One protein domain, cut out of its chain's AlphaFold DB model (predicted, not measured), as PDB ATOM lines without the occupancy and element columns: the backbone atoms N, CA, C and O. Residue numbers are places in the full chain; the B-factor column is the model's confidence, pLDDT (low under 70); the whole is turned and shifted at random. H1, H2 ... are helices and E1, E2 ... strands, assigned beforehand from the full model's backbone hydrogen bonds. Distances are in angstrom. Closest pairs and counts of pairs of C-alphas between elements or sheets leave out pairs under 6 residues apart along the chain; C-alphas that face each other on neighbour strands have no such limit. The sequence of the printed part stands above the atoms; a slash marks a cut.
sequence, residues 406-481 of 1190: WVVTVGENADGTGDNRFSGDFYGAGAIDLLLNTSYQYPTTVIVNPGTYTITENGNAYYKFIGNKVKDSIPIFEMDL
ATOM      1  N   TRP A 406       9.694 -25.926 -40.161       71.06
ATOM      2  CA  TRP A 406       9.085 -25.985 -41.485       71.06
ATOM      3  C   TRP A 406       8.440 -27.362 -41.656       71.06
ATOM      4  O   TRP A 406       9.112 -28.386 -41.511       71.06
ATOM      5  N   VAL A 407       7.133 -27.393 -41.920       75.75
ATOM      6  CA  VAL A 407       6.388 -28.640 -42.108       75.75
ATOM      7  C   VAL A 407       6.089 -28.835 -43.586       75.75
ATOM      8  O   VAL A 407       5.429 -27.999 -44.203       75.75
ATOM      9  N   VAL A 408       6.530 -29.964 -44.131       78.81
ATOM     10  CA  VAL A 408       6.199 -30.413 -45.487       78.81
ATOM     11  C   VAL A 408       5.287 -31.625 -45.384       78.81
ATOM     12  O   VAL A 408       5.538 -32.529 -44.594       78.81
ATOM     13  N   THR A 409       4.218 -31.670 -46.167       83.00
ATOM     14  CA  THR A 409       3.343 -32.845 -46.259       83.00
ATOM     15  C   THR A 409       3.610 -33.588 -47.565       83.00
ATOM     16  O   THR A 409       3.682 -32.965 -48.618       83.00
ATOM     17  N   VAL A 410       3.734 -34.911 -47.533       85.50
ATOM     18  CA  VAL A 410       3.971 -35.747 -48.717       85.50
ATOM     19  C   VAL A 410       2.868 -36.793 -48.844       85.50
ATOM     20  O   VAL A 410       2.465 -37.374 -47.847       85.50
ATOM     21  N   GLY A 411       2.384 -37.047 -50.057       77.88
ATOM     22  CA  GLY A 411       1.380 -38.059 -50.374       77.88
ATOM     23  C   GLY A 411      -0.038 -37.529 -50.536       77.88
ATOM     24  O   GLY A 411      -0.409 -36.483 -50.000       77.88
ATOM     25  N   GLU A 412      -0.858 -38.278 -51.267       71.25
ATOM     26  CA  GLU A 412      -2.284 -37.986 -51.415       71.25
ATOM     27  C   GLU A 412      -3.047 -38.251 -50.111       71.25
ATOM     28  O   GLU A 412      -2.648 -39.075 -49.286       71.25
ATOM     29  N   ASN A 413      -4.151 -37.532 -49.905       64.00
ATOM     30  CA  ASN A 413      -4.946 -37.687 -48.695       64.00
ATOM     31  C   ASN A 413      -5.638 -39.064 -48.686       64.00
ATOM     32  O   ASN A 413      -6.390 -39.406 -49.600       64.00
ATOM     33  N   ALA A 414      -5.405 -39.855 -47.637       55.28
ATOM     34  CA  ALA A 414      -5.834 -41.256 -47.582       55.28
ATOM     35  C   ALA A 414      -7.344 -41.463 -47.359       55.28
ATOM     36  O   ALA A 414      -7.819 -42.600 -47.359       55.28
ATOM     37  N   ASP A 415      -8.124 -40.396 -47.167       58.78
ATOM     38  CA  ASP A 415      -9.577 -40.503 -47.027       58.78
ATOM     39  C   ASP A 415     -10.312 -40.673 -48.370       58.78
ATOM     40  O   ASP A 415     -11.506 -40.983 -48.373       58.78
ATOM     41  N   GLY A 416      -9.610 -40.518 -49.502       51.78
ATOM     42  CA  GLY A 416     -10.177 -40.681 -50.842       51.78
ATOM     43  C   GLY A 416     -11.342 -39.730 -51.129       51.78
ATOM     44  O   GLY A 416     -12.108 -39.964 -52.063       51.78
ATOM     45  N   THR A 417     -11.510 -38.669 -50.329       52.78
ATOM     46  CA  THR A 417     -12.667 -37.765 -50.410       52.78
ATOM     47  C   THR A 417     -12.625 -36.846 -51.630       52.78
ATOM     48  O   THR A 417     -13.593 -36.132 -51.890       52.78
ATOM     49  N   GLY A 418     -11.527 -36.861 -52.395       46.53
ATOM     50  CA  GLY A 418     -11.318 -35.972 -53.538       46.53
ATOM     51  C   GLY A 418     -11.206 -34.496 -53.144       46.53
ATOM     52  O   GLY A 418     -11.199 -33.632 -54.020       46.53
ATOM     53  N   ASP A 419     -11.134 -34.182 -51.845       47.38
ATOM     54  CA  ASP A 419     -10.900 -32.822 -51.380       47.38
ATOM     55  C   ASP A 419      -9.402 -32.500 -51.495       47.38
ATOM     56  O   ASP A 419      -8.610 -32.729 -50.580       47.38
ATOM     57  N   ASN A 420      -9.012 -31.948 -52.650       48.19
ATOM     58  CA  ASN A 420      -7.649 -31.487 -52.956       48.19
ATOM     59  C   ASN A 420      -7.110 -30.436 -51.966       48.19
ATOM     60  O   ASN A 420      -5.954 -30.043 -52.052       48.19
ATOM     61  N   ARG A 421      -7.916 -29.959 -51.009       44.19
ATOM     62  CA  ARG A 421      -7.447 -29.064 -49.940       44.19
ATOM     63  C   ARG A 421      -6.541 -29.760 -48.915       44.19
ATOM     64  O   ARG A 421      -5.958 -29.074 -48.084       44.19
ATOM     65  N   PHE A 422      -6.398 -31.086 -48.992       49.25
ATOM     66  CA  PHE A 422      -5.541 -31.887 -48.110       49.25
ATOM     67  C   PHE A 422      -4.529 -32.780 -48.854       49.25
ATOM     68  O   PHE A 422      -3.904 -33.641 -48.233       49.25
ATOM     69  N   SER A 423      -4.344 -32.612 -50.169       59.31
ATOM     70  CA  SER A 423      -3.245 -33.269 -50.890       59.31
ATOM     71  C   SER A 423      -1.898 -32.762 -50.364       59.31
ATOM     72  O   SER A 423      -1.745 -31.558 -50.159       59.31
ATOM     73  N   GLY A 424      -0.940 -33.661 -50.125       67.19
ATOM     74  CA  GLY A 424       0.403 -33.282 -49.687       67.19
ATOM     75  C   GLY A 424       1.081 -32.313 -50.661       67.19
ATOM     76  O   GLY A 424       0.814 -32.334 -51.862       67.19
ATOM     77  N   ASP A 425       1.986 -31.486 -50.139       71.81
ATOM     78  CA  ASP A 425       2.817 -30.547 -50.903       71.81
ATOM     79  C   ASP A 425       3.599 -31.260 -52.012       71.81
ATOM     80  O   ASP A 425       3.818 -30.708 -53.088       71.81
ATOM     81  N   PHE A 426       3.987 -32.517 -51.785       75.62
ATOM     82  CA  PHE A 426       4.564 -33.418 -52.783       75.62
ATOM     83  C   PHE A 426       3.785 -34.725 -52.842       75.62
ATOM     84  O   PHE A 426       3.220 -35.152 -51.846       75.62
ATOM     85  N   TYR A 427       3.712 -35.363 -54.006       75.88
ATOM     86  CA  TYR A 427       2.931 -36.583 -54.204       75.88
ATOM     87  C   TYR A 427       3.497 -37.389 -55.384       75.88
ATOM     88  O   TYR A 427       4.263 -36.854 -56.186       75.88
ATOM     89  N   GLY A 428       3.165 -38.681 -55.448       71.25
ATOM     90  CA  GLY A 428       3.808 -39.659 -56.335       71.25
ATOM     91  C   GLY A 428       4.925 -40.463 -55.650       71.25
ATOM     92  O   GLY A 428       5.399 -40.101 -54.574       71.25
ATOM     93  N   ALA A 429       5.345 -41.571 -56.272       76.62
ATOM     94  CA  ALA A 429       6.290 -42.525 -55.675       76.62
ATOM     95  C   ALA A 429       7.689 -41.932 -55.409       76.62
ATOM     96  O   ALA A 429       8.323 -42.316 -54.435       76.62
ATOM     97  N   GLY A 430       8.143 -40.972 -56.226       75.44
ATOM     98  CA  GLY A 430       9.428 -40.271 -56.063       75.44
ATOM     99  C   GLY A 430       9.345 -38.964 -55.262       75.44
ATOM    100  O   GLY A 430      10.271 -38.158 -55.294       75.44
ATOM    101  N   ALA A 431       8.226 -38.697 -54.580       80.12
ATOM    102  CA  ALA A 431       8.021 -37.430 -53.875       80.12
ATOM    103  C   ALA A 431       9.009 -37.207 -52.719       80.12
ATOM    104  O   ALA A 431       9.393 -36.068 -52.460       80.12
ATOM    105  N   ILE A 432       9.418 -38.283 -52.038       86.19
ATOM    106  CA  ILE A 432      10.423 -38.211 -50.974       86.19
ATOM    107  C   ILE A 432      11.807 -37.953 -51.576       86.19
ATOM    108  O   ILE A 432      12.473 -37.033 -51.122       86.19
ATOM    109  N   ASP A 433      12.204 -38.659 -52.638       80.38
ATOM    110  CA  ASP A 433      13.479 -38.418 -53.336       80.38
ATOM    111  C   ASP A 433      13.620 -36.966 -53.817       80.38
ATOM    112  O   ASP A 433      14.662 -36.339 -53.627       80.38
ATOM    113  N   LEU A 434      12.541 -36.381 -54.350       75.94
ATOM    114  CA  LEU A 434      12.521 -34.964 -54.718       75.94
ATOM    115  C   LEU A 434      12.828 -34.051 -53.518       75.94
ATOM    116  O   LEU A 434      13.583 -33.092 -53.658       75.94
ATOM    117  N   LEU A 435      12.271 -34.358 -52.345       78.25
ATOM    118  CA  LEU A 435      12.512 -33.616 -51.106       78.25
ATOM    119  C   LEU A 435      13.941 -33.808 -50.568       78.25
ATOM    120  O   LEU A 435      14.535 -32.884 -50.008       78.25
ATOM    121  N   LEU A 436      14.506 -35.005 -50.723       77.88
ATOM    122  CA  LEU A 436      15.883 -35.308 -50.327       77.88
ATOM    123  C   LEU A 436      16.896 -34.558 -51.201       77.88
ATOM    124  O   LEU A 436      17.918 -34.105 -50.689       77.88
ATOM    125  N   ASN A 437      16.576 -34.353 -52.481       70.44
ATOM    126  CA  ASN A 437      17.383 -33.562 -53.411       70.44
ATOM    127  C   ASN A 437      17.299 -32.045 -53.174       70.44
ATOM    128  O   ASN A 437      18.190 -31.300 -53.588       70.44
ATOM    129  N   THR A 438      16.271 -31.554 -52.479       62.06
ATOM    130  CA  THR A 438      16.231 -30.157 -52.039       62.06
ATOM    131  C   THR A 438      17.056 -30.002 -50.763       62.06
ATOM    132  O   THR A 438      16.649 -30.451 -49.699       62.06
ATOM    133  N   SER A 439      18.244 -29.398 -50.843       53.72
ATOM    134  CA  SER A 439      19.149 -29.236 -49.697       53.72
ATOM    135  C   SER A 439      18.579 -28.269 -48.648       53.72
ATOM    136  O   SER A 439      18.809 -27.058 -48.717       53.72
ATOM    137  N   TYR A 440      17.828 -28.770 -47.668       58.25
ATOM    138  CA  TYR A 440      17.322 -27.954 -46.564       58.25
ATOM    139  C   TYR A 440      18.313 -27.952 -45.397       58.25
ATOM    140  O   TYR A 440      18.523 -28.962 -44.735       58.25
ATOM    141  N   GLN A 441      18.898 -26.785 -45.118       50.31
ATOM    142  CA  GLN A 441      19.805 -26.559 -43.980       50.31
ATOM    143  C   GLN A 441      19.078 -26.420 -42.623       50.31
ATOM    144  O   GLN A 441      19.698 -26.021 -41.645       50.31
ATOM    145  N   TYR A 442      17.776 -26.718 -42.544       54.25
ATOM    146  CA  TYR A 442      16.956 -26.483 -41.349       54.25
ATOM    147  C   TYR A 442      16.144 -27.727 -40.965       54.25
ATOM    148  O   TYR A 442      15.681 -28.432 -41.872       54.25
ATOM    149  N   PRO A 443      15.916 -27.977 -39.656       57.41
ATOM    150  CA  PRO A 443      15.118 -29.105 -39.179       57.41
ATOM    151  C   PRO A 443      13.694 -28.998 -39.736       57.41
ATOM    152  O   PRO A 443      12.877 -28.196 -39.293       57.41
ATOM    153  N   THR A 444      13.415 -29.791 -40.767       74.31
ATOM    154  CA  THR A 444      12.120 -29.821 -41.452       74.31
ATOM    155  C   THR A 444      11.382 -31.073 -41.003       74.31
ATOM    156  O   THR A 444      11.943 -32.172 -41.020       74.31
ATOM    157  N   THR A 445      10.127 -30.911 -40.589       83.56
ATOM    158  CA  THR A 445       9.248 -32.038 -40.274       83.56
ATOM    159  C   THR A 445       8.470 -32.426 -41.520       83.56
ATOM    160  O   THR A 445       7.771 -31.609 -42.112       83.56
ATOM    161  N   VAL A 446       8.575 -33.684 -41.922       87.12
ATOM    162  CA  VAL A 446       7.913 -34.234 -43.098       87.12
ATOM    163  C   VAL A 446       6.777 -35.134 -42.636       87.12
ATOM    164  O   VAL A 446       7.003 -36.227 -42.116       87.12
ATOM    165  N   ILE A 447       5.544 -34.668 -42.815       88.69
ATOM    166  CA  ILE A 447       4.340 -35.462 -42.576       88.69
ATOM    167  C   ILE A 447       4.079 -36.302 -43.818       88.69
ATOM    168  O   ILE A 447       3.801 -35.754 -44.881       88.69
ATOM    169  N   VAL A 448       4.130 -37.623 -43.702       90.44
ATOM    170  CA  VAL A 448       3.950 -38.517 -44.847       90.44
ATOM    171  C   VAL A 448       2.588 -39.192 -44.771       90.44
ATOM    172  O   VAL A 448       2.305 -39.933 -43.837       90.44
ATOM    173  N   ASN A 449       1.732 -38.961 -45.754       88.38
ATOM    174  CA  ASN A 449       0.462 -39.652 -45.908       88.38
ATOM    175  C   ASN A 449       0.670 -41.105 -46.371       88.38
ATOM    176  O   ASN A 449       1.680 -41.413 -47.015       88.38
ATOM    177  N   PRO A 450      -0.270 -42.018 -46.072       88.81
ATOM    178  CA  PRO A 450      -0.174 -43.411 -46.493       88.81
ATOM    179  C   PRO A 450       0.005 -43.550 -48.010       88.81
ATOM    180  O   PRO A 450      -0.693 -42.915 -48.794       88.81
ATOM    181  N   GLY A 451       0.944 -44.398 -48.415       87.44
ATOM    182  CA  GLY A 451       1.367 -44.593 -49.800       87.44
ATOM    183  C   GLY A 451       2.684 -45.366 -49.841       87.44
ATOM    184  O   GLY A 451       3.292 -45.583 -48.792       87.44
ATOM    185  N   THR A 452       3.119 -45.792 -51.025       90.81
ATOM    186  CA  THR A 452       4.445 -46.400 -51.220       90.81
ATOM    187  C   THR A 452       5.349 -45.410 -51.941       90.81
ATOM    188  O   THR A 452       5.002 -44.936 -53.024       90.81
ATOM    189  N   TYR A 453       6.495 -45.114 -51.336       91.12
ATOM    190  CA  TYR A 453       7.483 -44.158 -51.824       91.12
ATOM    191  C   TYR A 453       8.791 -44.891 -52.072       91.12
ATOM    192  O   TYR A 453       9.305 -45.526 -51.156       91.12
ATOM    193  N   THR A 454       9.314 -44.825 -53.290       90.12
ATOM    194  CA  THR A 454      10.617 -45.409 -53.615       90.12
ATOM    195  C   THR A 454      11.704 -44.423 -53.229       90.12
ATOM    196  O   THR A 454      11.624 -43.258 -53.610       90.12
ATOM    197  N   ILE A 455      12.671 -44.896 -52.444       89.88
ATOM    198  CA  ILE A 455      13.792 -44.108 -51.943       89.88
ATOM    199  C   ILE A 455      15.052 -44.552 -52.677       89.88
ATOM    200  O   ILE A 455      15.612 -45.608 -52.365       89.88
ATOM    201  N   THR A 456      15.476 -43.760 -53.657       85.75
ATOM    202  CA  THR A 456      16.707 -43.984 -54.432       85.75
ATOM    203  C   THR A 456      17.810 -42.997 -54.069       85.75
ATOM    204  O   THR A 456      18.993 -43.299 -54.257       85.75
ATOM    205  N   GLU A 457      17.437 -41.844 -53.508       78.31
ATOM    206  CA  GLU A 457      18.370 -40.778 -53.170       78.31
ATOM    207  C   GLU A 457      18.960 -40.949 -51.773       78.31
ATOM    208  O   GLU A 457      18.301 -41.347 -50.806       78.31
ATOM    209  N   ASN A 458      20.236 -40.592 -51.651       68.75
ATOM    210  CA  ASN A 458      20.921 -40.629 -50.370       68.75
ATOM    211  C   ASN A 458      20.344 -39.540 -49.463       68.75
ATOM    212  O   ASN A 458      20.564 -38.349 -49.686       68.75
ATOM    213  N   GLY A 459      19.652 -39.950 -48.401       60.28
ATOM    214  CA  GLY A 459      19.247 -39.040 -47.339       60.28
ATOM    215  C   GLY A 459      20.481 -38.428 -46.685       60.28
ATOM    216  O   GLY A 459      21.150 -39.080 -45.894       60.28
ATOM    217  N   ASN A 460      20.810 -37.190 -47.047       58.56
ATOM    218  CA  ASN A 460      21.777 -36.334 -46.351       58.56
ATOM    219  C   ASN A 460      21.055 -35.169 -45.648       58.56
ATOM    220  O   ASN A 460      21.641 -34.116 -45.408       58.56
ATOM    221  N   ALA A 461      19.766 -35.345 -45.350       60.47
ATOM    222  CA  ALA A 461      18.909 -34.305 -44.806       60.47
ATOM    223  C   ALA A 461      18.404 -34.679 -43.405       60.47
ATOM    224  O   ALA A 461      17.915 -35.785 -43.175       60.47
ATOM    225  N   TYR A 462      18.476 -33.727 -42.473       73.50
ATOM    226  CA  TYR A 462      18.011 -33.855 -41.086       73.50
ATOM    227  C   TYR A 462      16.477 -33.753 -40.974       73.50
ATOM    228  O   TYR A 462      15.935 -32.968 -40.192       73.50
ATOM    229  N   TYR A 463      15.754 -34.523 -41.790       83.56
ATOM    230  CA  TYR A 463      14.292 -34.531 -41.805       83.56
ATOM    231  C   TYR A 463      13.706 -35.400 -40.703       83.56
ATOM    232  O   TYR A 463      13.996 -36.592 -40.616       83.56
ATOM    233  N   LYS A 464      12.831 -34.808 -39.890       87.62
ATOM    234  CA  LYS A 464      11.976 -35.547 -38.957       87.62
ATOM    235  C   LYS A 464      10.826 -36.135 -39.771       87.62
ATOM    236  O   LYS A 464      10.042 -35.365 -40.319       87.62
ATOM    237  N   PHE A 465      10.702 -37.453 -39.876       91.25
ATOM    238  CA  PHE A 465       9.614 -38.062 -40.648       91.25
ATOM    239  C   PHE A 465       8.506 -38.565 -39.720       91.25
ATOM    240  O   PHE A 465       8.749 -39.353 -38.808       91.25
ATOM    241  N   ILE A 466       7.273 -38.127 -39.977       92.88
ATOM    242  CA  ILE A 466       6.084 -38.506 -39.210       92.88
ATOM    243  C   ILE A 466       5.030 -39.035 -40.179       92.88
ATOM    244  O   ILE A 466       4.446 -38.290 -40.960       92.88
ATOM    245  N   GLY A 467       4.765 -40.333 -40.131       91.31
ATOM    246  CA  GLY A 467       3.703 -40.961 -40.895       91.31
ATOM    247  C   GLY A 467       2.326 -40.585 -40.357       91.31
ATOM    248  O   GLY A 467       1.998 -40.825 -39.195       91.31
ATOM    249  N   ASN A 468       1.484 -40.022 -41.216       86.56
ATOM    250  CA  ASN A 468       0.075 -39.791 -40.944       86.56
ATOM    251  C   ASN A 468      -0.669 -41.131 -41.011       86.56
ATOM    252  O   ASN A 468      -1.014 -41.627 -42.083       86.56
ATOM    253  N   LYS A 469      -0.892 -41.752 -39.854       76.19
ATOM    254  CA  LYS A 469      -1.600 -43.029 -39.764       76.19
ATOM    255  C   LYS A 469      -3.100 -42.818 -39.980       76.19
ATOM    256  O   LYS A 469      -3.806 -42.340 -39.093       76.19
ATOM    257  N   VAL A 470      -3.612 -43.237 -41.138       73.44
ATOM    258  CA  VAL A 470      -5.056 -43.251 -41.418       73.44
ATOM    259  C   VAL A 470      -5.561 -44.686 -41.304       73.44
ATOM    260  O   VAL A 470      -5.283 -45.531 -42.156       73.44
ATOM    261  N   LYS A 471      -6.321 -44.964 -40.236       76.06
ATOM    262  CA  LYS A 471      -6.745 -46.323 -39.839       76.06
ATOM    263  C   LYS A 471      -5.522 -47.223 -39.579       76.06
ATOM    264  O   LYS A 471      -4.725 -46.904 -38.702       76.06
ATOM    265  N   ASP A 472      -5.374 -48.306 -40.341       73.62
ATOM    266  CA  ASP A 472      -4.273 -49.275 -40.235       73.62
ATOM    267  C   ASP A 472      -3.200 -49.089 -41.318       73.62
ATOM    268  O   ASP A 472      -2.221 -49.828 -41.349       73.62
ATOM    269  N   SER A 473      -3.365 -48.108 -42.211       82.44
ATOM    270  CA  SER A 473      -2.391 -47.838 -43.267       82.44
ATOM    271  C   SER A 473      -1.339 -46.853 -42.770       82.44
ATOM    272  O   SER A 473      -1.671 -45.738 -42.359       82.44
ATOM    273  N   ILE A 474      -0.074 -47.255 -42.851       91.50
ATOM    274  CA  ILE A 474       1.092 -46.395 -42.629       91.50
ATOM    275  C   ILE A 474       1.849 -46.190 -43.950       91.50
ATOM    276  O   ILE A 474       1.723 -47.023 -44.852       91.50
ATOM    277  N   PRO A 475       2.594 -45.086 -44.113       93.50
ATOM    278  CA  PRO A 475       3.471 -44.880 -45.263       93.50
ATOM    279  C   PRO A 475       4.541 -45.967 -45.361       93.50
ATOM    280  O   PRO A 475       5.132 -46.338 -44.347       93.50
ATOM    281  N   ILE A 476       4.811 -46.429 -46.581       94.69
ATOM    282  CA  ILE A 476       5.848 -47.415 -46.885       94.69
ATOM    283  C   ILE A 476       6.983 -46.718 -47.631       94.69
ATOM    284  O   ILE A 476       6.766 -46.169 -48.711       94.69
ATOM    285  N   PHE A 477       8.182 -46.751 -47.062       94.75
ATOM    286  CA  PHE A 477       9.424 -46.345 -47.710       94.75
ATOM    287  C   PHE A 477      10.078 -47.593 -48.295       94.75
ATOM    288  O   PHE A 477      10.583 -48.444 -47.564       94.75
ATOM    289  N   GLU A 478      10.024 -47.703 -49.616       93.00
ATOM    290  CA  GLU A 478      10.651 -48.758 -50.398       93.00
ATOM    291  C   GLU A 478      12.114 -48.394 -50.655       93.00
ATOM    292  O   GLU A 478      12.414 -47.557 -51.505       93.00
ATOM    293  N   MET A 479      13.024 -49.000 -49.901       91.06
ATOM    294  CA  MET A 479      14.451 -48.702 -49.964       91.06
ATOM    295  C   MET A 479      15.083 -49.339 -51.209       91.06
ATOM    296  O   MET A 479      15.128 -50.566 -51.322       91.06
ATOM    297  N   ASP A 480      15.604 -48.506 -52.113       88.69
ATOM    298  CA  ASP A 480      16.318 -48.897 -53.338       88.69
ATOM    299  C   ASP A 480      17.561 -48.007 -53.544       88.69
ATOM    300  O   ASP A 480      17.782 -47.408 -54.598       88.69
ATOM    301  N   LEU A 481      18.375 -47.865 -52.491       86.00
ATOM    302  CA  LEU A 481      19.579 -47.038 -52.542       86.00
ATOM    303  C   LEU A 481      20.623 -47.691 -53.447       86.00
ATOM    304  O   LEU A 481      20.925 -48.875 -53.302       86.00
TER     305      LEU A 481
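Overview. This is residues 406 to 481 of the 1190 residues of an uncharacterized protein of marine sediment metagenome (UniProt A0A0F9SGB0). Little regular structure: two small parallel sheets, E1 E2 E4 and E3 E5, with one short helix, H1, near both, and a long link, residues 411 to 430, looping out past them to Thr 417. Of 76 printed residues, 29 are in named elements, E1 H1 E2 E3 E4 E5 along the chain, class mixed. The whole is compact, radius of gyration of the C-alphas 12.0 A, spanning 34 by 26 by 18 A.

Along the chain. E1 is residues 406 to 410, 13.2 A, from C-alpha 406 at (9.085, -25.985, -41.485); E2 is residues 444 to 448, 12.4 A; E4 is residues 464 to 467, 10.1 A; H1 is residues 431 to 437, 10.1 A; E3 is residues 452 to 455, 9.7 A; E5 is residues 476 to 479, 9.2 A, ending with C-alpha 479 at (14.451, -48.702, -49.964).

Arrangement. Inner strand E2 is parallel to E1 (N 408 to O 445, 2.9 A) and E4 (N 446 to O 464, 2.7 A). E1, H1, E2 form a strand-helix-strand unit, parallel neighbours joined through a helix, with a right-handed crossover. H1 only grazes this sheet; its closest C-alphas to E3 are Asp 433 and Ile 455, 5.9 A. E3 is parallel to E5 (N 453 to O 476, 2.8 A). E2 and E5 are apart. In H1 every O i to N i+4 pair is within hydrogen-bond range.

Size, cuts and confidence. The C-alphas farthest apart, Thr 417 and Gln 441, are 34.9 A apart. The printed part has no cut. E1 to H1 is a long link. pLDDT is under 70 at residues 413 to 424, 438 to 443 and 458 to 461.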